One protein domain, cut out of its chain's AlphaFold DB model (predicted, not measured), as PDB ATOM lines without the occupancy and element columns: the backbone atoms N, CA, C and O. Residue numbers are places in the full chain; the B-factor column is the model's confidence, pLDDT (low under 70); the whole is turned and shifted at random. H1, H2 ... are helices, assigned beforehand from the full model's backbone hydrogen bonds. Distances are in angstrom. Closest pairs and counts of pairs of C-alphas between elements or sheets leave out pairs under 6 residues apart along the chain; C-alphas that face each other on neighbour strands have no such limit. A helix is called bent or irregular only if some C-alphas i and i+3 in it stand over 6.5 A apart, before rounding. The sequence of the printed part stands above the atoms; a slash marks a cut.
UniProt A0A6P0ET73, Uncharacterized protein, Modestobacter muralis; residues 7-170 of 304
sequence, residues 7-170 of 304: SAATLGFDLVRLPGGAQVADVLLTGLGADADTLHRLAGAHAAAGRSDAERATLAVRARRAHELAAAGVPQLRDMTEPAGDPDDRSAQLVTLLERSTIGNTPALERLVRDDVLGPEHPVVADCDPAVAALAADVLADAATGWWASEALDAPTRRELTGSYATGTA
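Overview. This is residues 7 to 170 of the 304 residues of an uncharacterized protein of Modestobacter muralis (UniProt A0A6P0ET73). A body of helices packs round H7, and an arm made of H5 and the stretch before it reaches away from one end. H2, H6 and H7 form a bundle, helices packed side by side; H3, H4 and H8 also pack on H7, while H1 folds back on H2. The 164 printed residues hold eight named helices, H1 to H8 in chain order, and no named strand: the class is all helix. The whole is compact, with a radius of gyration of the C-alphas of 17.4 A, yet elongated, spanning 60 by 34 by 24 A.

Arrangement. Begin at the longest helix, H4, residues 53 to 73; its residues 63 to 70 alone touch H7, residues 130 to 148, closest at C-alphas 70 and 145, 6.8 A, at a steep tilt of 37 degrees, only just past shallow. H7 is the hub, touching five helices. H8, residues 155 to 169, touches residues 139 to 147 of H7 alone, closest at C-alphas 143 and 162, 4.2 A. H2, residues 21 to 33, touches H7 at a shallow tilt of 17 degrees, opposite ways, C-alphas 24 and 144 being closest at 4.9 A. H6, residues 106 to 117, and H7 form a hairpin, closest at C-alphas 110 and 141, 5.2 A. H3, residues 36 to 45, touches residues 132 to 139 of H7 alone, closest at C-alphas 43 and 136, 4.4 A. H1, residues 7 to 15, forms a hairpin with H2, touching its residues 21 to 25 alone, closest at C-alphas 15 and 21, 4.0 A. H5, residues 87 to 100, touches no helix. Every O i to N i+4 pair is within hydrogen-bond range in H1, H2, H3, H4, H5 and H7, against 7 of 8 in H6 and 9 of 11 in H8.

Along the chain. Find C-alpha 53 at (4.457, 5.706, 20.874); from there H4 runs 30.2 A to C-alpha 73 at (-6.750, -8.068, -3.501). H7 measures 26.2 A, H5 20.2 A and H2 18.3 A. H8 runs 20.1 A to C-alpha 169 at (19.317, -2.037, 1.276) and is irregular, with C-alphas 161 and 164 7.0 A apart.

Size, cuts and confidence. Look at Ser 52 and Asp 86, whose C-alphas are the farthest apart, 61.4 A. The printed part has no cut; the long links are residues 74 to 86 and 118 to 129. The model's mean pLDDT over the printed part is 92.8, but residues 82 to 85 are under 70.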
ATOM      1  N   SER A   7       8.720 -26.014   0.734       91.31
ATOM      2  CA  SER A   7       7.851 -25.857  -0.439       91.31
ATOM      3  C   SER A   7       8.237 -24.660  -1.323       91.31
ATOM      4  O   SER A   7       7.404 -24.150  -2.075       91.31
ATOM      5  N   ALA A   8       9.505 -24.228  -1.297       96.19
ATOM      6  CA  ALA A   8       9.988 -23.075  -2.065       96.19
ATOM      7  C   ALA A   8       9.739 -23.179  -3.583       96.19
ATOM      8  O   ALA A   8       9.489 -22.167  -4.231       96.19
ATOM      9  N   ALA A   9       9.726 -24.390  -4.152       96.31
ATOM     10  CA  ALA A   9       9.337 -24.618  -5.547       96.31
ATOM     11  C   ALA A   9       7.885 -24.178  -5.838       96.31
ATOM     12  O   ALA A   9       7.599 -23.601  -6.887       96.31
ATOM     13  N   THR A  10       6.960 -24.408  -4.899       95.88
ATOM     14  CA  THR A  10       5.562 -23.956  -4.993       95.88
ATOM     15  C   THR A  10       5.452 -22.444  -4.835       95.88
ATOM     16  O   THR A  10       4.686 -21.813  -5.557       95.88
ATOM     17  N   LEU A  11       6.237 -21.846  -3.935       97.31
ATOM     18  CA  LEU A  11       6.312 -20.392  -3.820       97.31
ATOM     19  C   LEU A  11       6.815 -19.764  -5.125       97.31
ATOM     20  O   LEU A  11       6.169 -18.871  -5.661       97.31
ATOM     21  N   GLY A  12       7.921 -20.266  -5.676       98.00
ATOM     22  CA  GLY A  12       8.468 -19.767  -6.933       98.00
ATOM     23  C   GLY A  12       7.489 -19.896  -8.104       98.00
ATOM     24  O   GLY A  12       7.442 -18.996  -8.938       98.00
ATOM     25  N   PHE A  13       6.626 -20.922  -8.109       97.25
ATOM     26  CA  PHE A  13       5.552 -21.058  -9.098       97.25
ATOM     27  C   PHE A  13       4.585 -19.873  -9.049       97.25
ATOM     28  O   PHE A  13       4.171 -19.385 -10.099       97.25
ATOM     29  N   ASP A  14       4.194 -19.395  -7.865       97.12
ATOM     30  CA  ASP A  14       3.411 -18.157  -7.728       97.12
ATOM     31  C   ASP A  14       4.240 -16.927  -8.121       97.12
ATOM     32  O   ASP A  14       3.767 -16.104  -8.904       97.12
ATOM     33  N   LEU A  15       5.493 -16.825  -7.671       98.06
ATOM     34  CA  LEU A  15       6.320 -15.641  -7.914       98.06
ATOM     35  C   LEU A  15       6.605 -15.388  -9.399       98.06
ATOM     36  O   LEU A  15       6.461 -14.257  -9.846       98.06
ATOM     37  N   VAL A  16       6.931 -16.400 -10.205       98.06
ATOM     38  CA  VAL A  16       7.199 -16.178 -11.644       98.06
ATOM     39  C   VAL A  16       5.974 -15.720 -12.442       98.06
ATOM     40  O   VAL A  16       6.109 -15.275 -13.582       98.06
ATOM     41  N   ARG A  17       4.772 -15.836 -11.864       96.19
ATOM     42  CA  ARG A  17       3.518 -15.356 -12.459       96.19
ATOM     43  C   ARG A  17       3.109 -13.974 -11.958       96.19
ATOM     44  O   ARG A  17       2.315 -13.311 -12.620       96.19
ATOM     45  N   LEU A  18       3.649 -13.524 -10.827       95.25
ATOM     46  CA  LEU A  18       3.351 -12.214 -10.259       95.25
ATOM     47  C   LEU A  18       4.271 -11.134 -10.852       95.25
ATOM     48  O   LEU A  18       5.486 -11.333 -10.897       95.25
ATOM     49  N   PRO A  19       3.749  -9.945 -11.209       94.12
ATOM     50  CA  PRO A  19       4.578  -8.847 -11.716       94.12
ATOM     51  C   PRO A  19       5.699  -8.417 -10.761       94.12
ATOM     52  O   PRO A  19       6.782  -8.052 -11.208       94.12
ATOM     53  N   GLY A  20       5.439  -8.464  -9.448       96.19
ATOM     54  CA  GLY A  20       6.409  -8.162  -8.392       96.19
ATOM     55  C   GLY A  20       7.163  -9.381  -7.849       96.19
ATOM     56  O   GLY A  20       7.814  -9.285  -6.810       96.19
ATOM     57  N   GLY A  21       7.045 -10.555  -8.478       97.50
ATOM     58  CA  GLY A  21       7.522 -11.799  -7.879       97.50
ATOM     59  C   GLY A  21       9.041 -11.910  -7.750       97.50
ATOM     60  O   GLY A  21       9.522 -12.440  -6.749       97.50
ATOM     61  N   ALA A  22       9.805 -11.350  -8.693       98.00
ATOM     62  CA  ALA A  22      11.267 -11.283  -8.584       98.00
ATOM     63  C   ALA A  22      11.711 -10.403  -7.402       98.00
ATOM     64  O   ALA A  22      12.670 -10.732  -6.708       98.00
ATOM     65  N   GLN A  23      10.986  -9.317  -7.122       98.38
ATOM     66  CA  GLN A  23      11.251  -8.449  -5.974       98.38
ATOM     67  C   GLN A  23      10.905  -9.148  -4.657       98.38
ATOM     68  O   GLN A  23      11.660  -9.033  -3.696       98.38
ATOM     69  N   VAL A  24       9.813  -9.922  -4.606       98.56
ATOM     70  CA  VAL A  24       9.523 -10.776  -3.440       98.56
ATOM     71  C   VAL A  24      10.641 -11.799  -3.233       98.56
ATOM     72  O   VAL A  24      11.103 -11.969  -2.108       98.56
ATOM     73  N   ALA A  25      11.112 -12.454  -4.300       98.44
ATOM     74  CA  ALA A  25      12.216 -13.404  -4.203       98.44
ATOM     75  C   ALA A  25      13.497 -12.748  -3.660       98.44
ATOM     76  O   ALA A  25      14.151 -13.327  -2.795       98.44
ATOM     77  N   ASP A  26      13.823 -11.530  -4.098       97.88
ATOM     78  CA  ASP A  26      14.987 -10.787  -3.605       97.88
ATOM     79  C   ASP A  26      14.863 -10.384  -2.125       97.88
ATOM     80  O   ASP A  26      15.826 -10.528  -1.370       97.88
ATOM     81  N   VAL A  27      13.670  -9.981  -1.669       98.19
ATOM     82  CA  VAL A  27      13.397  -9.723  -0.242       98.19
ATOM     83  C   VAL A  27      13.630 -10.987   0.592       98.19
ATOM     84  O   VAL A  27      14.295 -10.939   1.628       98.19
ATOM     85  N   LEU A  28      13.130 -12.137   0.133       98.38
ATOM     86  CA  LEU A  28      13.316 -13.413   0.830       98.38
ATOM     87  C   LEU A  28      14.782 -13.862   0.824       98.38
ATOM     88  O   LEU A  28      15.271 -14.339   1.843       98.38
ATOM     89  N   LEU A  29      15.504 -13.673  -0.284       98.12
ATOM     90  CA  LEU A  29      16.942 -13.949  -0.369       98.12
ATOM     91  C   LEU A  29      17.752 -13.053   0.570       98.12
ATOM     92  O   LEU A  29      18.681 -13.544   1.206       98.12
ATOM     93  N   THR A  30      17.377 -11.777   0.690       97.81
ATOM     94  CA  THR A  30      17.980 -10.848   1.653       97.81
ATOM     95  C   THR A  30      17.782 -11.347   3.077       97.81
ATOM     96  O   THR A  30      18.740 -11.397   3.835       97.81
ATOM     97  N   GLY A  31      16.569 -11.780   3.435       97.31
ATOM     98  CA  GLY A  31      16.311 -12.367   4.750       97.31
ATOM     99  C   GLY A  31      17.044 -13.692   4.986       97.31
ATOM    100  O   GLY A  31      17.516 -13.934   6.087       97.31
ATOM    101  N   LEU A  32      17.170 -14.550   3.969       97.38
ATOM    102  CA  LEU A  32      17.850 -15.844   4.097       97.38
ATOM    103  C   LEU A  32      19.365 -15.710   4.291       97.38
ATOM    104  O   LEU A  32      19.956 -16.565   4.954       97.38
ATOM    105  N   GLY A  33      19.967 -14.693   3.667       96.38
ATOM    106  CA  GLY A  33      21.401 -14.412   3.697       96.38
ATOM    107  C   GLY A  33      21.807 -13.330   4.695       96.38
ATOM    108  O   GLY A  33      22.987 -13.005   4.762       96.38
ATOM    109  N   ALA A  34      20.865 -12.759   5.449       96.50
ATOM    110  CA  ALA A  34      21.143 -11.650   6.350       96.50
ATOM    111  C   ALA A  34      22.185 -12.036   7.411       96.50
ATOM    112  O   ALA A  34      22.051 -13.031   8.120       96.50
ATOM    113  N   ASP A  35      23.209 -11.204   7.557       95.56
ATOM    114  CA  ASP A  35      24.092 -11.216   8.717       95.56
ATOM    115  C   ASP A  35      23.580 -10.252   9.802       95.56
ATOM    116  O   ASP A  35      22.529  -9.614   9.665       95.56
ATOM    117  N   ALA A  36      24.321 -10.143  10.906       95.31
ATOM    118  CA  ALA A  36      23.919  -9.313  12.039       95.31
ATOM    119  C   ALA A  36      23.781  -7.846  11.619       95.31
ATOM    120  O   ALA A  36      22.806  -7.188  11.986       95.31
ATOM    121  N   ASP A  37      24.714  -7.352  10.808       95.19
ATOM    122  CA  ASP A  37      24.720  -5.972  10.336       95.19
ATOM    123  C   ASP A  37      23.528  -5.700   9.413       95.19
ATOM    124  O   ASP A  37      22.865  -4.671   9.544       95.19
ATOM    125  N   THR A  38      23.184  -6.643   8.535       96.44
ATOM    126  CA  THR A  38      21.997  -6.566   7.674       96.44
ATOM    127  C   THR A  38      20.721  -6.479   8.503       96.44
ATOM    128  O   THR A  38      19.892  -5.605   8.244       96.44
ATOM    129  N   LEU A  39      20.568  -7.316   9.537       96.75
ATOM    130  CA  LEU A  39      19.399  -7.260  10.421       96.75
ATOM    131  C   LEU A  39      19.309  -5.921  11.165       96.75
ATOM    132  O   LEU A  39      18.233  -5.324  11.215       96.75
ATOM    133  N   HIS A  40      20.426  -5.395  11.675       96.12
ATOM    134  CA  HIS A  40      20.452  -4.082  12.327       96.12
ATOM    135  C   HIS A  40      20.128  -2.942  11.356       96.12
ATOM    136  O   HIS A  40      19.382  -2.029  11.716       96.12
ATOM    137  N   ARG A  41      20.635  -2.989  10.116       96.31
ATOM    138  CA  ARG A  41      20.307  -1.997   9.078       96.31
ATOM    139  C   ARG A  41      18.821  -2.017   8.733       96.31
ATOM    140  O   ARG A  41      18.203  -0.955   8.683       96.31
ATOM    141  N   LEU A  42      18.237  -3.199   8.540       97.12
ATOM    142  CA  LEU A  42      16.805  -3.347   8.274       97.12
ATOM    143  C   LEU A  42      15.969  -2.841   9.454       97.12
ATOM    144  O   LEU A  42      15.073  -2.023   9.258       97.12
ATOM    145  N   ALA A  43      16.304  -3.238  10.683       97.19
ATOM    146  CA  ALA A  43      15.618  -2.766  11.882       97.19
ATOM    147  C   ALA A  43      15.716  -1.240  12.055       97.19
ATOM    148  O   ALA A  43      14.728  -0.586  12.387       97.19
ATOM    149  N   GLY A  44      16.885  -0.650  11.786       96.44
ATOM    150  CA  GLY A  44      17.097   0.798  11.834       96.44
ATOM    151  C   GLY A  44      16.341   1.568  10.748       96.44
ATOM    152  O   GLY A  44      15.966   2.719  10.964       96.44
ATOM    153  N   ALA A  45      16.076   0.933   9.603       97.12
ATOM    154  CA  ALA A  45      15.282   1.497   8.514       97.12
ATOM    155  C   ALA A  45      13.763   1.358   8.721       97.12
ATOM    156  O   ALA A  45      12.990   1.913   7.938       97.12
ATOM    157  N   HIS A  46      13.319   0.632   9.752       97.38
ATOM    158  CA  HIS A  46      11.904   0.440  10.045       97.38
ATOM    159  C   HIS A  46      11.187   1.788  10.235       97.38
ATOM    160  O   HIS A  46      11.657   2.658  10.968       97.38
ATOM    161  N   ALA A  47      10.005   1.964   9.634       93.06
ATOM    162  CA  ALA A  47       9.288   3.247   9.620       93.06
ATOM    163  C   ALA A  47       8.992   3.823  11.023       93.06
ATOM    164  O   ALA A  47       8.894   5.038  11.210       93.06
ATOM    165  N   ALA A  48       8.858   2.942  12.018       93.06
ATOM    166  CA  ALA A  48       8.625   3.292  13.418       93.06
ATOM    167  C   ALA A  48       9.912   3.562  14.235       93.06
ATOM    168  O   ALA A  48       9.812   3.930  15.408       93.06
ATOM    169  N   ALA A  49      11.105   3.365  13.665       90.38
ATOM    170  CA  ALA A  49      12.375   3.557  14.363       90.38
ATOM    171  C   ALA A  49      12.552   5.025  14.794       90.38
ATOM    172  O   ALA A  49      12.340   5.955  14.016       90.38
ATOM    173  N   GLY A  50      12.897   5.236  16.069       88.56
ATOM    174  CA  GLY A  50      13.078   6.572  16.654       88.56
ATOM    175  C   GLY A  50      11.797   7.411  16.805       88.56
ATOM    176  O   GLY A  50      11.894   8.599  17.110       88.56
ATOM    177  N   ARG A  51      10.606   6.832  16.593       92.94
ATOM    178  CA  ARG A  51       9.308   7.526  16.697       92.94
ATOM    179  C   ARG A  51       8.683   7.409  18.086       92.94
ATOM    180  O   ARG A  51       8.932   6.449  18.814       92.94
ATOM    181  N   SER A  52       7.820   8.366  18.424       95.31
ATOM    182  CA  SER A  52       7.018   8.331  19.654       95.31
ATOM    183  C   SER A  52       5.941   7.238  19.615       95.31
ATOM    184  O   SER A  52       5.477   6.855  18.543       95.31
ATOM    185  N   ASP A  53       5.474   6.770  20.775       92.94
ATOM    186  CA  ASP A  53       4.457   5.706  20.874       92.94
ATOM    187  C   ASP A  53       3.182   5.991  20.070       92.94
ATOM    188  O   ASP A  53       2.654   5.100  19.404       92.94
ATOM    189  N   ALA A  54       2.717   7.243  20.072       95.00
ATOM    190  CA  ALA A  54       1.533   7.655  19.322       95.00
ATOM    191  C   ALA A  54       1.739   7.562  17.796       95.00
ATOM    192  O   ALA A  54       0.851   7.113  17.063       95.00
ATOM    193  N   GLU A  55       2.921   7.949  17.309       94.50
ATOM    194  CA  GLU A  55       3.285   7.815  15.894       94.50
ATOM    195  C   GLU A  55       3.430   6.341  15.505       94.50
ATOM    196  O   GLU A  55       2.890   5.927  14.477       94.50
ATOM    197  N   ARG A  56       4.081   5.529  16.351       92.44
ATOM    198  CA  ARG A  56       4.232   4.081  16.132       92.44
ATOM    199  C   ARG A  56       2.876   3.385  16.029       92.44
ATOM    200  O   ARG A  56       2.660   2.613  15.099       92.44
ATOM    201  N   ALA A  57       1.939   3.706  16.921       93.69
ATOM    202  CA  ALA A  57       0.582   3.162  16.878       93.69
ATOM    203  C   ALA A  57      -0.159   3.544  15.584       93.69
ATOM    204  O   ALA A  57      -0.829   2.710  14.977       93.69
ATOM    205  N   THR A  58      -0.003   4.789  15.124       95.12
ATOM    206  CA  THR A  58      -0.615   5.260  13.871       95.12
ATOM    207  C   THR A  58      -0.061   4.511  12.656       95.12
ATOM    208  O   THR A  58      -0.834   4.088  11.795       95.12
ATOM    209  N   LEU A  59       1.260   4.319  12.595       93.31
ATOM    210  CA  LEU A  59       1.917   3.560  11.528       93.31
ATOM    211  C   LEU A  59       1.482   2.090  11.534       93.31
ATOM    212  O   LEU A  59       1.120   1.565  10.486       93.31
ATOM    213  N   ALA A  60       1.412   1.456  12.707       92.75
ATOM    214  CA  ALA A  60       0.974   0.067  12.834       92.75
ATOM    215  C   ALA A  60      -0.457  -0.151  12.305       92.75
ATOM    216  O   ALA A  60      -0.724  -1.124  11.601       92.75
ATOM    217  N   VAL A  61      -1.383   0.776  12.587       95.50
ATOM    218  CA  VAL A  61      -2.758   0.715  12.056       95.50
ATOM    219  C   VAL A  61      -2.777   0.838  10.530       95.50
ATOM    220  O   VAL A  61      -3.541   0.133   9.867       95.50
ATOM    221  N   ARG A  62      -1.943   1.714   9.955       94.06
ATOM    222  CA  ARG A  62      -1.845   1.886   8.496       94.06
ATOM    223  C   ARG A  62      -1.260   0.658   7.814       94.06
ATOM    224  O   ARG A  62      -1.881   0.161   6.877       94.06
ATOM    225  N   ALA A  63      -0.143   0.142   8.325       93.38
ATOM    226  CA  ALA A  63       0.483  -1.077   7.824       93.38
ATOM    227  C   ALA A  63      -0.518  -2.236   7.846       93.38
ATOM    228  O   ALA A  63      -0.771  -2.854   6.815       93.38
ATOM    229  N   ARG A  64      -1.205  -2.455   8.976       95.12
ATOM    230  CA  ARG A  64      -2.240  -3.491   9.086       95.12
ATOM    231  C   ARG A  64      -3.328  -3.355   8.020       95.12
ATOM    232  O   ARG A  64      -3.689  -4.343   7.391       95.12
ATOM    233  N   ARG A  65      -3.839  -2.142   7.790       95.88
ATOM    234  CA  ARG A  65      -4.845  -1.904   6.745       95.88
ATOM    235  C   ARG A  65      -4.304  -2.225   5.350       95.88
ATOM    236  O   ARG A  65      -5.037  -2.771   4.531       95.88
ATOM    237  N   ALA A  66      -3.045  -1.891   5.074       95.44
ATOM    238  CA  ALA A  66      -2.396  -2.226   3.812       95.44
ATOM    239  C   ALA A  66      -2.258  -3.749   3.627       95.44
ATOM    240  O   ALA A  66      -2.591  -4.258   2.558       95.44
ATOM    241  N   HIS A  67      -1.869  -4.483   4.675       96.06
ATOM    242  CA  HIS A  67      -1.816  -5.952   4.668       96.06
ATOM    243  C   HIS A  67      -3.197  -6.591   4.468       96.06
ATOM    244  O   HIS A  67      -3.331  -7.534   3.690       96.06
ATOM    245  N   GLU A  68      -4.248  -6.049   5.091       95.88
ATOM    246  CA  GLU A  68      -5.632  -6.506   4.888       95.88
ATOM    247  C   GLU A  68      -6.101  -6.301   3.434       95.88
ATOM    248  O   GLU A  68      -6.698  -7.203   2.843       95.88
ATOM    249  N   LEU A  69      -5.787  -5.150   2.824       94.94
ATOM    250  CA  LEU A  69      -6.068  -4.886   1.406       94.94
ATOM    251  C   LEU A  69      -5.289  -5.833   0.485       94.94
ATOM    252  O   LEU A  69      -5.857  -6.382  -0.457       94.94
ATOM    253  N   ALA A  70      -4.007  -6.056   0.776       94.31
ATOM    254  CA  ALA A  70      -3.155  -6.963   0.016       94.31
ATOM    255  C   ALA A  70      -3.672  -8.411   0.063       94.31
ATOM    256  O   ALA A  70      -3.745  -9.079  -0.970       94.31
ATOM    257  N   ALA A  71      -4.097  -8.873   1.242       93.00
ATOM    258  CA  ALA A  71      -4.623 -10.220   1.446       93.00
ATOM    259  C   ALA A  71      -5.928 -10.476   0.675       93.00
ATOM    260  O   ALA A  71      -6.161 -11.599   0.228       93.00
ATOM    261  N   ALA A  72      -6.772  -9.450   0.523       91.62
ATOM    262  CA  ALA A  72      -8.041  -9.537  -0.197       91.62
ATOM    263  C   ALA A  72      -7.911  -9.284  -1.709       91.62
ATOM    264  O   ALA A  72      -8.788  -9.682  -2.474       91.62
ATOM    265  N   GLY A  73      -6.857  -8.590  -2.141       89.06
ATOM    266  CA  GLY A  73      -6.750  -8.068  -3.501       89.06
ATOM    267  C   GLY A  73      -6.079  -8.990  -4.522       89.06
ATOM    268  O   GLY A  73      -6.236  -8.758  -5.718       89.06
ATOM    269  N   VAL A  74      -5.350 -10.026  -4.088       89.12
ATOM    270  CA  VAL A  74      -4.700 -10.990  -4.996       89.12
ATOM    271  C   VAL A  74      -5.568 -12.248  -5.145       89.12
ATOM    272  O   VAL A  74      -5.817 -12.918  -4.138       89.12
ATOM    273  N   PRO A  75      -6.024 -12.599  -6.366       89.12
ATOM    274  CA  PRO A  75      -6.856 -13.780  -6.590       89.12
ATOM    275  C   PRO A  75      -6.154 -15.084  -6.193       89.12
ATOM    276  O   PRO A  75      -5.001 -15.313  -6.558       89.12
ATOM    277  N   GLN A  76      -6.865 -15.978  -5.502       88.38
ATOM    278  CA  GLN A  76      -6.342 -17.282  -5.081       88.38
ATOM    279  C   GLN A  76      -7.067 -18.414  -5.802       88.38
ATOM    280  O   GLN A  76      -8.279 -18.361  -5.999       88.38
ATOM    281  N   LEU A  77      -6.344 -19.483  -6.138       85.38
ATOM    282  CA  LEU A  77      -6.879 -20.610  -6.911       85.38
ATOM    283  C   LEU A  77      -8.099 -21.263  -6.239       85.38
ATOM    284  O   LEU A  77      -9.026 -21.693  -6.915       85.38
ATOM    285  N   ARG A  78      -8.115 -21.305  -4.901       82.19
ATOM    286  CA  ARG A  78      -9.216 -21.873  -4.104       82.19
ATOM    287  C   ARG A  78     -10.521 -21.076  -4.166       82.19
ATOM    288  O   ARG A  78     -11.565 -21.634  -3.853       82.19
ATOM    289  N   ASP A  79     -10.445 -19.797  -4.532       79.56
ATOM    290  CA  ASP A  79     -11.602 -18.901  -4.613       79.56
ATOM    291  C   ASP A  79     -12.207 -18.899  -6.030       79.56
ATOM    292  O   ASP A  79     -13.248 -18.287  -6.268       79.56
ATOM    293  N   MET A  80     -11.571 -19.601  -6.976       74.44
ATOM    294  CA  MET A  80     -12.006 -19.686  -8.365       74.44
ATOM    295  C   MET A  80     -12.924 -20.892  -8.581       74.44
ATOM    296  O   MET A  80     -12.627 -22.013  -8.168       74.44
ATOM    297  N   THR A  81     -14.035 -20.673  -9.279       73.69
ATOM    298  CA  THR A  81     -14.946 -21.744  -9.700       73.69
ATOM    299  C   THR A  81     -14.279 -22.629 -10.754       73.69
ATOM    300  O   THR A  81     -13.594 -22.121 -11.643       73.69
ATOM    301  N   GLU A  82     -14.500 -23.948 -10.690       67.50
ATOM    302  CA  GLU A  82     -13.970 -24.856 -11.709       67.50
ATOM    303  C   GLU A  82     -14.473 -24.488 -13.118       67.50
ATOM    304  O   GLU A  82     -15.666 -24.215 -13.295       67.50
ATOM    305  N   PRO A  83     -13.590 -24.517 -14.131       65.75
ATOM    306  CA  PRO A  83     -13.983 -24.254 -15.506       65.75
ATOM    307  C   PRO A  83     -14.928 -25.343 -16.028       65.75
ATOM    308  O   PRO A  83     -14.628 -26.538 -15.946       65.75
ATOM    309  N   ALA A  84     -16.070 -24.918 -16.571       66.38
ATOM    310  CA  ALA A  84     -17.069 -25.773 -17.205       66.38
ATOM    311  C   ALA A  84     -16.893 -25.756 -18.735       66.38
ATOM    312  O   ALA A  84     -16.672 -24.695 -19.316       66.38
ATOM    313  N   GLY A  85     -17.016 -26.913 -19.396       69.25
ATOM    314  CA  GLY A  85     -16.925 -27.015 -20.859       69.25
ATOM    315  C   GLY A  85     -16.267 -28.302 -21.365       69.25
ATOM    316  O   GLY A  85     -16.045 -29.240 -20.596       69.25
ATOM    317  N   ASP A  86     -15.978 -28.325 -22.668       76.69
ATOM    318  CA  ASP A  86     -15.245 -29.390 -23.370       76.69
ATOM    319  C   ASP A  86     -13.810 -29.539 -22.796       76.69
ATOM    320  O   ASP A  86     -13.205 -28.527 -22.431       76.69
ATOM    321  N   PRO A  87     -13.245 -30.756 -22.653       70.69
ATOM    322  CA  PRO A  87     -11.863 -31.008 -22.227       70.69
ATOM    323  C   PRO A  87     -10.765 -30.047 -22.732       70.69
ATOM    324  O   PRO A  87      -9.904 -29.647 -21.936       70.69
ATOM    325  N   ASP A  88     -10.777 -29.667 -24.012       71.25
ATOM    326  CA  ASP A  88      -9.754 -28.779 -24.587       71.25
ATOM    327  C   ASP A  88      -9.935 -27.327 -24.113       71.25
ATOM    328  O   ASP A  88      -8.983 -26.687 -23.649       71.25
ATOM    329  N   ASP A  89     -11.181 -26.845 -24.091       76.50
ATOM    330  CA  ASP A  89     -11.538 -25.537 -23.536       76.50
ATOM    331  C   ASP A  89     -11.249 -25.473 -22.033       76.50
ATOM    332  O   ASP A  89     -10.757 -24.463 -21.525       76.50
ATOM    333  N   ARG A  90     -11.482 -26.573 -21.310       76.56
ATOM    334  CA  ARG A  90     -11.184 -26.685 -19.878       76.56
ATOM    335  C   ARG A  90      -9.692 -26.518 -19.602       76.56
ATOM    336  O   ARG A  90      -9.328 -25.867 -18.625       76.56
ATOM    337  N   SER A  91      -8.830 -27.072 -20.453       76.06
ATOM    338  CA  SER A  91      -7.372 -26.964 -20.302       76.06
ATOM    339  C   SER A  91      -6.883 -25.529 -20.515       76.06
ATOM    340  O   SER A  91      -6.114 -25.019 -19.702       76.06
ATOM    341  N   ALA A  92      -7.376 -24.844 -21.549       80.12
ATOM    342  CA  ALA A  92      -7.052 -23.437 -21.794       80.12
ATOM    343  C   ALA A  92      -7.583 -22.509 -20.682       80.12
ATOM    344  O   ALA A  92      -6.893 -21.580 -20.247       80.12
ATOM    345  N   GLN A  93      -8.785 -22.788 -20.170       79.44
ATOM    346  CA  GLN A  93      -9.360 -22.057 -19.041       79.44
ATOM    347  C   GLN A  93      -8.565 -22.288 -17.748       79.44
ATOM    348  O   GLN A  93      -8.292 -21.330 -17.033       79.44
ATOM    349  N   LEU A  94      -8.124 -23.521 -17.472       83.00
ATOM    350  CA  LEU A  94      -7.244 -23.831 -16.338       83.00
ATOM    351  C   LEU A  94      -5.921 -23.065 -16.416       83.00
ATOM    352  O   LEU A  94      -5.492 -22.515 -15.407       83.00
ATOM    353  N   VAL A  95      -5.296 -22.983 -17.594       82.69
ATOM    354  CA  VAL A  95      -4.071 -22.185 -17.779       82.69
ATOM    355  C   VAL A  95      -4.346 -20.711 -17.497       82.69
ATOM    356  O   VAL A  95      -3.624 -20.107 -16.715       82.69
ATOM    357  N   THR A  96      -5.440 -20.155 -18.024       83.69
ATOM    358  CA  THR A  96      -5.825 -18.756 -17.759       83.69
ATOM    359  C   THR A  96      -6.079 -18.497 -16.267       83.69
ATOM    360  O   THR A  96      -5.722 -17.441 -15.746       83.69
ATOM    361  N   LEU A  97      -6.695 -19.454 -15.566       84.06
ATOM    362  CA  LEU A  97      -6.900 -19.384 -14.119       84.06
ATOM    363  C   LEU A  97      -5.567 -19.422 -13.372       84.06
ATOM    364  O   LEU A  97      -5.344 -18.599 -12.488       84.06
ATOM    365  N   LEU A  98      -4.670 -20.338 -13.740       86.06
ATOM    366  CA  LEU A  98      -3.342 -20.433 -13.143       86.06
ATOM    367  C   LEU A  98      -2.531 -19.165 -13.414       86.06
ATOM    368  O   LEU A  98      -1.943 -18.629 -12.490       86.06
ATOM    369  N   GLU A  99      -2.532 -18.607 -14.618       87.69
ATOM    370  CA  GLU A  99      -1.813 -17.361 -14.921       87.69
ATOM    371  C   GLU A  99      -2.186 -16.195 -13.992       87.69
ATOM    372  O   GLU A  99      -1.360 -15.319 -13.758       87.69
ATOM    373  N   ARG A 100      -3.415 -16.184 -13.461       84.50
ATOM    374  CA  ARG A 100      -3.984 -15.052 -12.714       84.50
ATOM    375  C   ARG A 100      -4.211 -15.315 -11.230       84.50
ATOM    376  O   ARG A 100      -4.687 -14.419 -10.539       84.50
ATOM    377  N   SER A 101      -3.942 -16.528 -10.750       88.50
ATOM    378  CA  SER A 101      -4.229 -16.912  -9.369       88.50
ATOM    379  C   SER A 101      -3.032 -17.534  -8.667       88.50
ATOM    380  O   SER A 101      -2.213 -18.242  -9.262       88.50
ATOM    381  N   THR A 102      -2.955 -17.276  -7.367       92.25
ATOM    382  CA  THR A 102      -1.908 -17.798  -6.494       92.25
ATOM    383  C   THR A 102      -2.401 -18.997  -5.693       92.25
ATOM    384  O   THR A 102      -3.589 -19.148  -5.390       92.25
ATOM    385  N   ILE A 103      -1.477 -19.881  -5.338       91.75
ATOM    386  CA  ILE A 103      -1.704 -20.992  -4.416       91.75
ATOM    387  C   ILE A 103      -1.727 -20.477  -2.970       91.75
ATOM    388  O   ILE A 103      -2.550 -20.928  -2.165       91.75
ATOM    389  N   GLY A 104      -0.825 -19.554  -2.625       92.50
ATOM    390  CA  GLY A 104      -0.781 -18.925  -1.304       92.50
ATOM    391  C   GLY A 104      -1.262 -17.476  -1.296       92.50
ATOM    392  O   GLY A 104      -1.952 -17.015  -2.205       92.50
ATOM    393  N   ASN A 105      -0.950 -16.770  -0.210       94.19
ATOM    394  CA  ASN A 105      -1.423 -15.415   0.075       94.19
ATOM    395  C   ASN A 105      -0.450 -14.653   0.984       94.19
ATOM    396  O   ASN A 105       0.479 -15.247   1.534       94.19
ATOM    397  N   THR A 106      -0.680 -13.351   1.169       95.31
ATOM    398  CA  THR A 106       0.213 -12.492   1.962       95.31
ATOM    399  C   THR A 106       0.321 -12.912   3.433       95.31
ATOM    400  O   THR A 106       1.452 -13.011   3.896       95.31
ATOM    401  N   PRO A 107      -0.738 -13.358   4.152       95.62
ATOM    402  CA  PRO A 107      -0.546 -13.895   5.503       95.62
ATOM    403  C   PRO A 107       0.338 -15.150   5.558       95.62
ATOM    404  O   PRO A 107       1.002 -15.399   6.561       95.62
ATOM    405  N   ALA A 108       0.325 -15.995   4.520       95.75
ATOM    406  CA  ALA A 108       1.241 -17.132   4.432       95.75
ATOM    407  C   ALA A 108       2.682 -16.691   4.145       95.75
ATOM    408  O   ALA A 108       3.605 -17.311   4.662       95.75
ATOM    409  N   LEU A 109       2.865 -15.626   3.364       96.69
ATOM    410  CA  LEU A 109       4.167 -15.022   3.083       96.69
ATOM    411  C   LEU A 109       4.765 -14.346   4.326       96.69
ATOM    412  O   LEU A 109       5.936 -14.544   4.621       96.69
ATOM    413  N   GLU A 110       3.960 -13.620   5.101       96.88
ATOM    414  CA  GLU A 110       4.386 -13.021   6.372       96.88
ATOM    415  C   GLU A 110       4.848 -14.083   7.375       96.88
ATOM    416  O   GLU A 110       5.889 -13.924   8.011       96.88
ATOM    417  N   ARG A 111       4.107 -15.197   7.490       96.88
ATOM    418  CA  ARG A 111       4.530 -16.337   8.317       96.88
ATOM    419  C   ARG A 111       5.822 -16.961   7.806       96.88
ATOM    420  O   ARG A 111       6.718 -17.173   8.604       96.88
ATOM    421  N   LEU A 112       5.961 -17.176   6.496       97.88
ATOM    422  CA  LEU A 112       7.216 -17.661   5.908       97.88
ATOM    423  C   LEU A 112       8.403 -16.767   6.301       97.88
ATOM    424  O   LEU A 112       9.458 -17.278   6.666       97.88
ATOM    425  N   VAL A 113       8.237 -15.440   6.249       97.94
ATOM    426  CA  VAL A 113       9.292 -14.488   6.630       97.94
ATOM    427  C   VAL A 113       9.697 -14.663   8.096       97.94
ATOM    428  O   VAL A 113      10.888 -14.712   8.399       97.94
ATOM    429  N   ARG A 114       8.725 -14.762   9.006       97.31
ATOM    430  CA  ARG A 114       8.980 -14.793  10.455       97.31
ATOM    431  C   ARG A 114       9.415 -16.161  10.963       97.31
ATOM    432  O   ARG A 114      10.336 -16.244  11.766       97.31
ATOM    433  N   ASP A 115       8.749 -17.207  10.497       96.12
ATOM    434  CA  ASP A 115       8.843 -18.542  11.081       96.12
ATOM    435  C   ASP A 115       9.926 -19.384  10.401       96.12
ATOM    436  O   ASP A 115      10.546 -20.211  11.065       96.12
ATOM    437  N   ASP A 116      10.201 -19.142   9.111       96.19
ATOM    438  CA  ASP A 116      11.192 -19.919   8.360       96.19
ATOM    439  C   ASP A 116      12.400 -19.083   7.912       96.19
ATOM    440  O   ASP A 116      13.543 -19.478   8.142       96.19
ATOM    441  N   VAL A 117      12.194 -17.923   7.270       97.19
ATOM    442  CA  VAL A 117      13.306 -17.108   6.744       97.19
ATOM    443  C   VAL A 117      14.147 -16.575   7.893       97.19
ATOM    444  O   VAL A 117      15.320 -16.936   7.968       97.19
ATOM    445  N   LEU A 118      13.540 -15.804   8.800       97.12
ATOM    446  CA  LEU A 118      14.137 -15.312  10.047       97.12
ATOM    447  C   LEU A 118      13.756 -16.178  11.260       97.12
ATOM    448  O   LEU A 118      13.777 -15.708  12.395       97.12
ATOM    449  N   GLY A 119      13.393 -17.435  11.010       94.00
ATOM    450  CA  GLY A 119      13.022 -18.394  12.040       94.00
ATOM    451  C   GLY A 119      14.173 -18.782  12.973       94.00
ATOM    452  O   GLY A 119      15.316 -18.360  12.784       94.00
ATOM    453  N   PRO A 120      13.910 -19.663  13.953       91.00
ATOM    454  CA  PRO A 120      14.907 -20.097  14.936       91.00
ATOM    455  C   PRO A 120      16.114 -20.825  14.321       91.00
ATOM    456  O   PRO A 120      17.175 -20.867  14.933       91.00
ATOM    457  N   GLU A 121      15.972 -21.387  13.117       89.94
ATOM    458  CA  GLU A 121      17.069 -22.028  12.377       89.94
ATOM    459  C   GLU A 121      17.974 -21.023  11.640       89.94
ATOM    460  O   GLU A 121      18.975 -21.417  11.037       89.94
ATOM    461  N   HIS A 122      17.638 -19.728  11.634       94.06
ATOM    462  CA  HIS A 122      18.468 -18.718  10.990       94.06
ATOM    463  C   HIS A 122      19.764 -18.503  11.804       94.06
ATOM    464  O   HIS A 122      19.676 -18.076  12.959       94.06
ATOM    465  N   PRO A 123      20.968 -18.671  11.207       89.44
ATOM    466  CA  PRO A 123      22.243 -18.720  11.935       89.44
ATOM    467  C   PRO A 123      22.509 -17.535  12.865       89.44
ATOM    468  O   PRO A 123      23.096 -17.704  13.923       89.44
ATOM    469  N   VAL A 124      22.081 -16.338  12.460       92.75
ATOM    470  CA  VAL A 124      22.344 -15.096  13.201       92.75
ATOM    471  C   VAL A 124      21.166 -14.616  14.058       92.75
ATOM    472  O   VAL A 124      21.363 -13.836  14.984       92.75
ATOM    473  N   VAL A 125      19.931 -15.063  13.794       92.00
ATOM    474  CA  VAL A 125      18.756 -14.531  14.513       92.00
ATOM    475  C   VAL A 125      18.761 -14.986  15.969       92.00
ATOM    476  O   VAL A 125      18.384 -14.206  16.838       92.00
ATOM    477  N   ALA A 126      19.232 -16.207  16.243       83.75
ATOM    478  CA  ALA A 126      19.304 -16.758  17.596       83.75
ATOM    479  C   ALA A 126      20.179 -15.924  18.553       83.75
ATOM    480  O   ALA A 126      19.879 -15.861  19.745       83.75
ATOM    481  N   ASP A 127      21.212 -15.261  18.027       88.50
ATOM    482  CA  ASP A 127      22.149 -14.433  18.795       88.50
ATOM    483  C   ASP A 127      21.799 -12.931  18.755       88.50
ATOM    484  O   ASP A 127      22.451 -12.112  19.406       88.50
ATOM    485  N   CYS A 128      20.782 -12.550  17.980       93.31
ATOM    486  CA  CYS A 128      20.355 -11.166  17.809       93.31
ATOM    487  C   CYS A 128      19.394 -10.735  18.930       93.31
ATOM    488  O   CYS A 128      18.653 -11.549  19.483       93.31
ATOM    489  N   ASP A 129      19.352  -9.435  19.239       95.06
ATOM    490  CA  ASP A 129      18.296  -8.884  20.094       95.06
ATOM    491  C   ASP A 129      16.921  -9.202  19.463       95.06
ATOM    492  O   ASP A 129      16.682  -8.824  18.308       95.06
ATOM    493  N   PRO A 130      15.991  -9.858  20.190       95.00
ATOM    494  CA  PRO A 130      14.658 -10.164  19.678       95.00
ATOM    495  C   PRO A 130      13.915  -8.945  19.117       95.00
ATOM    496  O   PRO A 130      13.140  -9.083  18.171       95.00
ATOM    497  N   ALA A 131      14.155  -7.744  19.656       94.75
ATOM    498  CA  ALA A 131      13.566  -6.514  19.139       94.75
ATOM    499  C   ALA A 131      14.123  -6.137  17.756       94.75
ATOM    500  O   ALA A 131      13.365  -5.703  16.889       94.75
ATOM    501  N   VAL A 132      15.425  -6.335  17.524       96.31
ATOM    502  CA  VAL A 132      16.062  -6.104  16.218       96.31
ATOM    503  C   VAL A 132      15.534  -7.109  15.197       96.31
ATOM    504  O   VAL A 132      15.101  -6.708  14.118       96.31
ATOM    505  N   ALA A 133      15.494  -8.396  15.552       96.38
ATOM    506  CA  ALA A 133      14.960  -9.438  14.676       96.38
ATOM    507  C   ALA A 133      13.486  -9.186  14.309       96.38
ATOM    508  O   ALA A 133      13.118  -9.297  13.139       96.38
ATOM    509  N   ALA A 134      12.654  -8.779  15.275       95.94
ATOM    510  CA  ALA A 134      11.248  -8.458  15.034       95.94
ATOM    511  C   ALA A 134      11.073  -7.272  14.071       95.94
ATOM    512  O   ALA A 134      10.304  -7.370  13.118       95.94
ATOM    513  N   LEU A 135      11.822  -6.181  14.271       97.12
ATOM    514  CA  LEU A 135      11.761  -5.005  13.396       97.12
ATOM    515  C   LEU A 135      12.285  -5.302  11.986       97.12
ATOM    516  O   LEU A 135      11.709  -4.837  11.005       97.12
ATOM    517  N   ALA A 136      13.355  -6.092  11.861       97.69
ATOM    518  CA  ALA A 136      13.849  -6.540  10.561       97.69
ATOM    519  C   ALA A 136      12.810  -7.418   9.842       97.69
ATOM    520  O   ALA A 136      12.574  -7.238   8.646       97.69
ATOM    521  N   ALA A 137      12.143  -8.319  10.572       97.94
ATOM    522  CA  ALA A 137      11.064  -9.139  10.035       97.94
ATOM    523  C   ALA A 137       9.876  -8.296   9.554       97.94
ATOM    524  O   ALA A 137       9.325  -8.599   8.500       97.94
ATOM    525  N   ASP A 138       9.514  -7.228  10.272       97.88
ATOM    526  CA  ASP A 138       8.473  -6.285   9.846       97.88
ATOM    527  C   ASP A 138       8.848  -5.610   8.517       97.88
ATOM    528  O   ASP A 138       8.048  -5.605   7.585       97.88
ATOM    529  N   VAL A 139      10.094  -5.136   8.373       98.50
ATOM    530  CA  VAL A 139      10.574  -4.523   7.120       98.50
ATOM    531  C   VAL A 139      10.528  -5.496   5.940       98.50
ATOM    532  O   VAL A 139      10.097  -5.121   4.846       98.50
ATOM    533  N   LEU A 140      10.968  -6.741   6.138       98.50
ATOM    534  CA  LEU A 140      10.931  -7.764   5.089       98.50
ATOM    535  C   LEU A 140       9.491  -8.166   4.746       98.50
ATOM    536  O   LEU A 140       9.157  -8.289   3.569       98.50
ATOM    537  N   ALA A 141       8.630  -8.344   5.748       98.31
ATOM    538  CA  ALA A 141       7.232  -8.711   5.556       98.31
ATOM    539  C   ALA A 141       6.451  -7.614   4.815       98.31
ATOM    540  O   ALA A 141       5.739  -7.918   3.858       98.31
ATOM    541  N   ASP A 142       6.631  -6.346   5.193       98.44
ATOM    542  CA  ASP A 142       6.019  -5.205   4.510       98.44
ATOM    543  C   ASP A 142       6.445  -5.160   3.038       98.44
ATOM    544  O   ASP A 142       5.600  -5.107   2.141       98.44
ATOM    545  N   ALA A 143       7.749  -5.261   2.762       98.56
ATOM    546  CA  ALA A 143       8.257  -5.230   1.396       98.56
ATOM    547  C   ALA A 143       7.762  -6.417   0.558       98.56
ATOM    548  O   ALA A 143       7.324  -6.222  -0.579       98.56
ATOM    549  N   ALA A 144       7.782  -7.627   1.121       98.50
ATOM    550  CA  ALA A 144       7.276  -8.826   0.465       98.50
ATOM    551  C   ALA A 144       5.779  -8.687   0.137       98.50
ATOM    552  O   ALA A 144       5.381  -8.935  -1.000       98.50
ATOM    553  N   THR A 145       4.957  -8.205   1.076       98.19
ATOM    554  CA  THR A 145       3.531  -7.936   0.838       98.19
ATOM    555  C   THR A 145       3.318  -6.857  -0.226       98.19
ATOM    556  O   THR A 145       2.493  -7.031  -1.126       98.19
ATOM    557  N   GLY A 146       4.068  -5.752  -0.164       98.06
ATOM    558  CA  GLY A 146       3.946  -4.644  -1.109       98.06
ATOM    559  C   GLY A 146       4.241  -5.053  -2.556       98.06
ATOM    560  O   GLY A 146       3.535  -4.629  -3.474       98.06
ATOM    561  N   TRP A 147       5.250  -5.901  -2.766       98.38
ATOM    562  CA  TRP A 147       5.570  -6.449  -4.086       98.38
ATOM    563  C   TRP A 147       4.617  -7.564  -4.518       98.38
ATOM    564  O   TRP A 147       4.201  -7.583  -5.675       98.38
ATOM    565  N   TRP A 148       4.215  -8.447  -3.600       97.69
ATOM    566  CA  TRP A 148       3.247  -9.511  -3.871       97.69
ATOM    567  C   TRP A 148       1.921  -8.956  -4.396       97.69
ATOM    568  O   TRP A 148       1.383  -9.425  -5.396       97.69
ATOM    569  N   ALA A 149       1.403  -7.924  -3.733       96.88
ATOM    570  CA  ALA A 149       0.132  -7.293  -4.057       96.88
ATOM    571  C   ALA A 149       0.301  -6.052  -4.951       96.88
ATOM    572  O   ALA A 149      -0.501  -5.119  -4.875       96.88
ATOM    573  N   SER A 150       1.334  -6.011  -5.803       95.31
ATOM    574  CA  SER A 150       1.699  -4.795  -6.539       95.31
ATOM    575  C   SER A 150       0.588  -4.242  -7.434       95.31
ATOM    576  O   SER A 150       0.522  -3.028  -7.615       95.31
ATOM    577  N   GLU A 151      -0.257  -5.113  -7.992       93.44
ATOM    578  CA  GLU A 151      -1.408  -4.733  -8.828       93.44
ATOM    579  C   GLU A 151      -2.676  -4.433  -8.017       93.44
ATOM    580  O   GLU A 151      -3.548  -3.709  -8.489       93.44
ATOM    581  N   ALA A 152      -2.774  -4.966  -6.798       93.12
ATOM    582  CA  ALA A 152      -3.923  -4.774  -5.917       93.12
ATOM    583  C   ALA A 152      -3.809  -3.510  -5.049       93.12
ATOM    584  O   ALA A 152      -4.820  -2.935  -4.647       93.12
ATOM    585  N   LEU A 153      -2.583  -3.082  -4.747       95.56
ATOM    586  CA  LEU A 153      -2.299  -1.887  -3.961       95.56
ATOM    587  C   LEU A 153      -2.074  -0.674  -4.866       95.56
ATOM    588  O   LEU A 153      -1.381  -0.739  -5.886       95.56
ATOM    589  N   ASP A 154      -2.588   0.480  -4.445       96.62
ATOM    590  CA  ASP A 154      -2.248   1.748  -5.073       96.62
ATOM    591  C   ASP A 154      -0.769   2.103  -4.836       96.62
ATOM    592  O   ASP A 154      -0.133   1.699  -3.857       96.62
ATOM    593  N   ALA A 155      -0.187   2.871  -5.763       96.38
ATOM    594  CA  ALA A 155       1.245   3.171  -5.740       96.38
ATOM    595  C   ALA A 155       1.738   3.842  -4.435       96.38
ATOM    596  O   ALA A 155       2.837   3.497  -3.996       96.38
ATOM    597  N   PRO A 156       0.999   4.779  -3.801       97.00
ATOM    598  CA  PRO A 156       1.338   5.297  -2.475       97.00
ATOM    599  C   PRO A 156       1.466   4.210  -1.401       97.00
ATOM    600  O   PRO A 156       2.529   4.120  -0.794       97.00
ATOM    601  N   THR A 157       0.449   3.363  -1.222       96.50
ATOM    602  CA  THR A 157       0.460   2.286  -0.216       96.50
ATOM    603  C   THR A 157       1.592   1.295  -0.474       96.50
ATOM    604  O   THR A 157       2.325   0.920   0.439       96.50
ATOM    605  N   ARG A 158       1.813   0.923  -1.740       96.81
ATOM    606  CA  ARG A 158       2.934   0.050  -2.114       96.81
ATOM    607  C   ARG A 158       4.291   0.663  -1.768       96.81
ATOM    608  O   ARG A 158       5.168  -0.040  -1.270       96.81
ATOM    609  N   ARG A 159       4.490   1.959  -2.031       96.88
ATOM    610  CA  ARG A 159       5.724   2.673  -1.657       96.88
ATOM    611  C   ARG A 159       5.906   2.772  -0.147       96.88
ATOM    612  O   ARG A 159       7.040   2.693   0.307       96.88
ATOM    613  N   GLU A 160       4.825   2.936   0.612       95.69
ATOM    614  CA  GLU A 160       4.877   2.937   2.078       95.69
ATOM    615  C   GLU A 160       5.411   1.598   2.604       95.69
ATOM    616  O   GLU A 160       6.378   1.592   3.359       95.69
ATOM    617  N   LEU A 161       4.870   0.477   2.119       97.31
ATOM    618  CA  LEU A 161       5.315  -0.866   2.512       97.31
ATOM    619  C   LEU A 161       6.752  -1.191   2.063       97.31
ATOM    620  O   LEU A 161       7.534  -1.784   2.797       97.31
ATOM    621  N   THR A 162       7.135  -0.796   0.849       98.06
ATOM    622  CA  THR A 162       8.446  -1.160   0.274       98.06
ATOM    623  C   THR A 162       9.574  -0.192   0.644       98.06
ATOM    624  O   THR A 162      10.751  -0.519   0.477       98.06
ATOM    625  N   GLY A 163       9.248   0.998   1.158       97.12
ATOM    626  CA  GLY A 163      10.207   2.084   1.365       97.12
ATOM    627  C   GLY A 163      11.255   1.800   2.443       97.12
ATOM    628  O   GLY A 163      12.429   2.125   2.250       97.12
ATOM    629  N   SER A 164      10.862   1.155   3.546       97.06
ATOM    630  CA  SER A 164      11.787   0.779   4.629       97.06
ATOM    631  C   SER A 164      12.844  -0.210   4.129       97.06
ATOM    632  O   SER A 164      14.034  -0.030   4.379       97.06
ATOM    633  N   TYR A 165      12.433  -1.203   3.332       97.69
ATOM    634  CA  TYR A 165      13.352  -2.168   2.726       97.69
ATOM    635  C   TYR A 165      14.302  -1.507   1.728       97.69
ATOM    636  O   TYR A 165      15.510  -1.730   1.791       97.69
ATOM    637  N   ALA A 166      13.781  -0.642   0.851       96.62
ATOM    638  CA  ALA A 166      14.611   0.105  -0.092       96.62
ATOM    639  C   ALA A 166      15.648   0.982   0.631       96.62
ATOM    640  O   ALA A 166      16.789   1.075   0.197       96.62
ATOM    641  N   THR A 167      15.277   1.583   1.763       96.00
ATOM    642  CA  THR A 167      16.195   2.383   2.589       96.00
ATOM    643  C   THR A 167      17.264   1.512   3.251       96.00
ATOM    644  O   THR A 167      18.444   1.862   3.222       96.00
ATOM    645  N   GLY A 168      16.869   0.367   3.816       95.25
ATOM    646  CA  GLY A 168      17.778  -0.557   4.501       95.25
ATOM    647  C   GLY A 168      18.790  -1.242   3.577       95.25
ATOM    648  O   GLY A 168      19.867  -1.618   4.033       95.25
ATOM    649  N   THR A 169      18.473  -1.366   2.285       94.56
ATOM    650  CA  THR A 169      19.317  -2.037   1.276       94.56
ATOM    651  C   THR A 169      20.032  -1.081   0.314       94.56
ATOM    652  O   THR A 169      20.849  -1.522  -0.488       94.56
ATOM    653  N   ALA A 170      19.790   0.234   0.399       92.19
ATOM    654  CA  ALA A 170      20.351   1.216  -0.538       92.19
ATOM    655  C   ALA A 170      21.886   1.344  -0.498       92.19
ATOM    656  O   ALA A 170      22.489   1.766  -1.484       92.19
TER     657      ALA A 170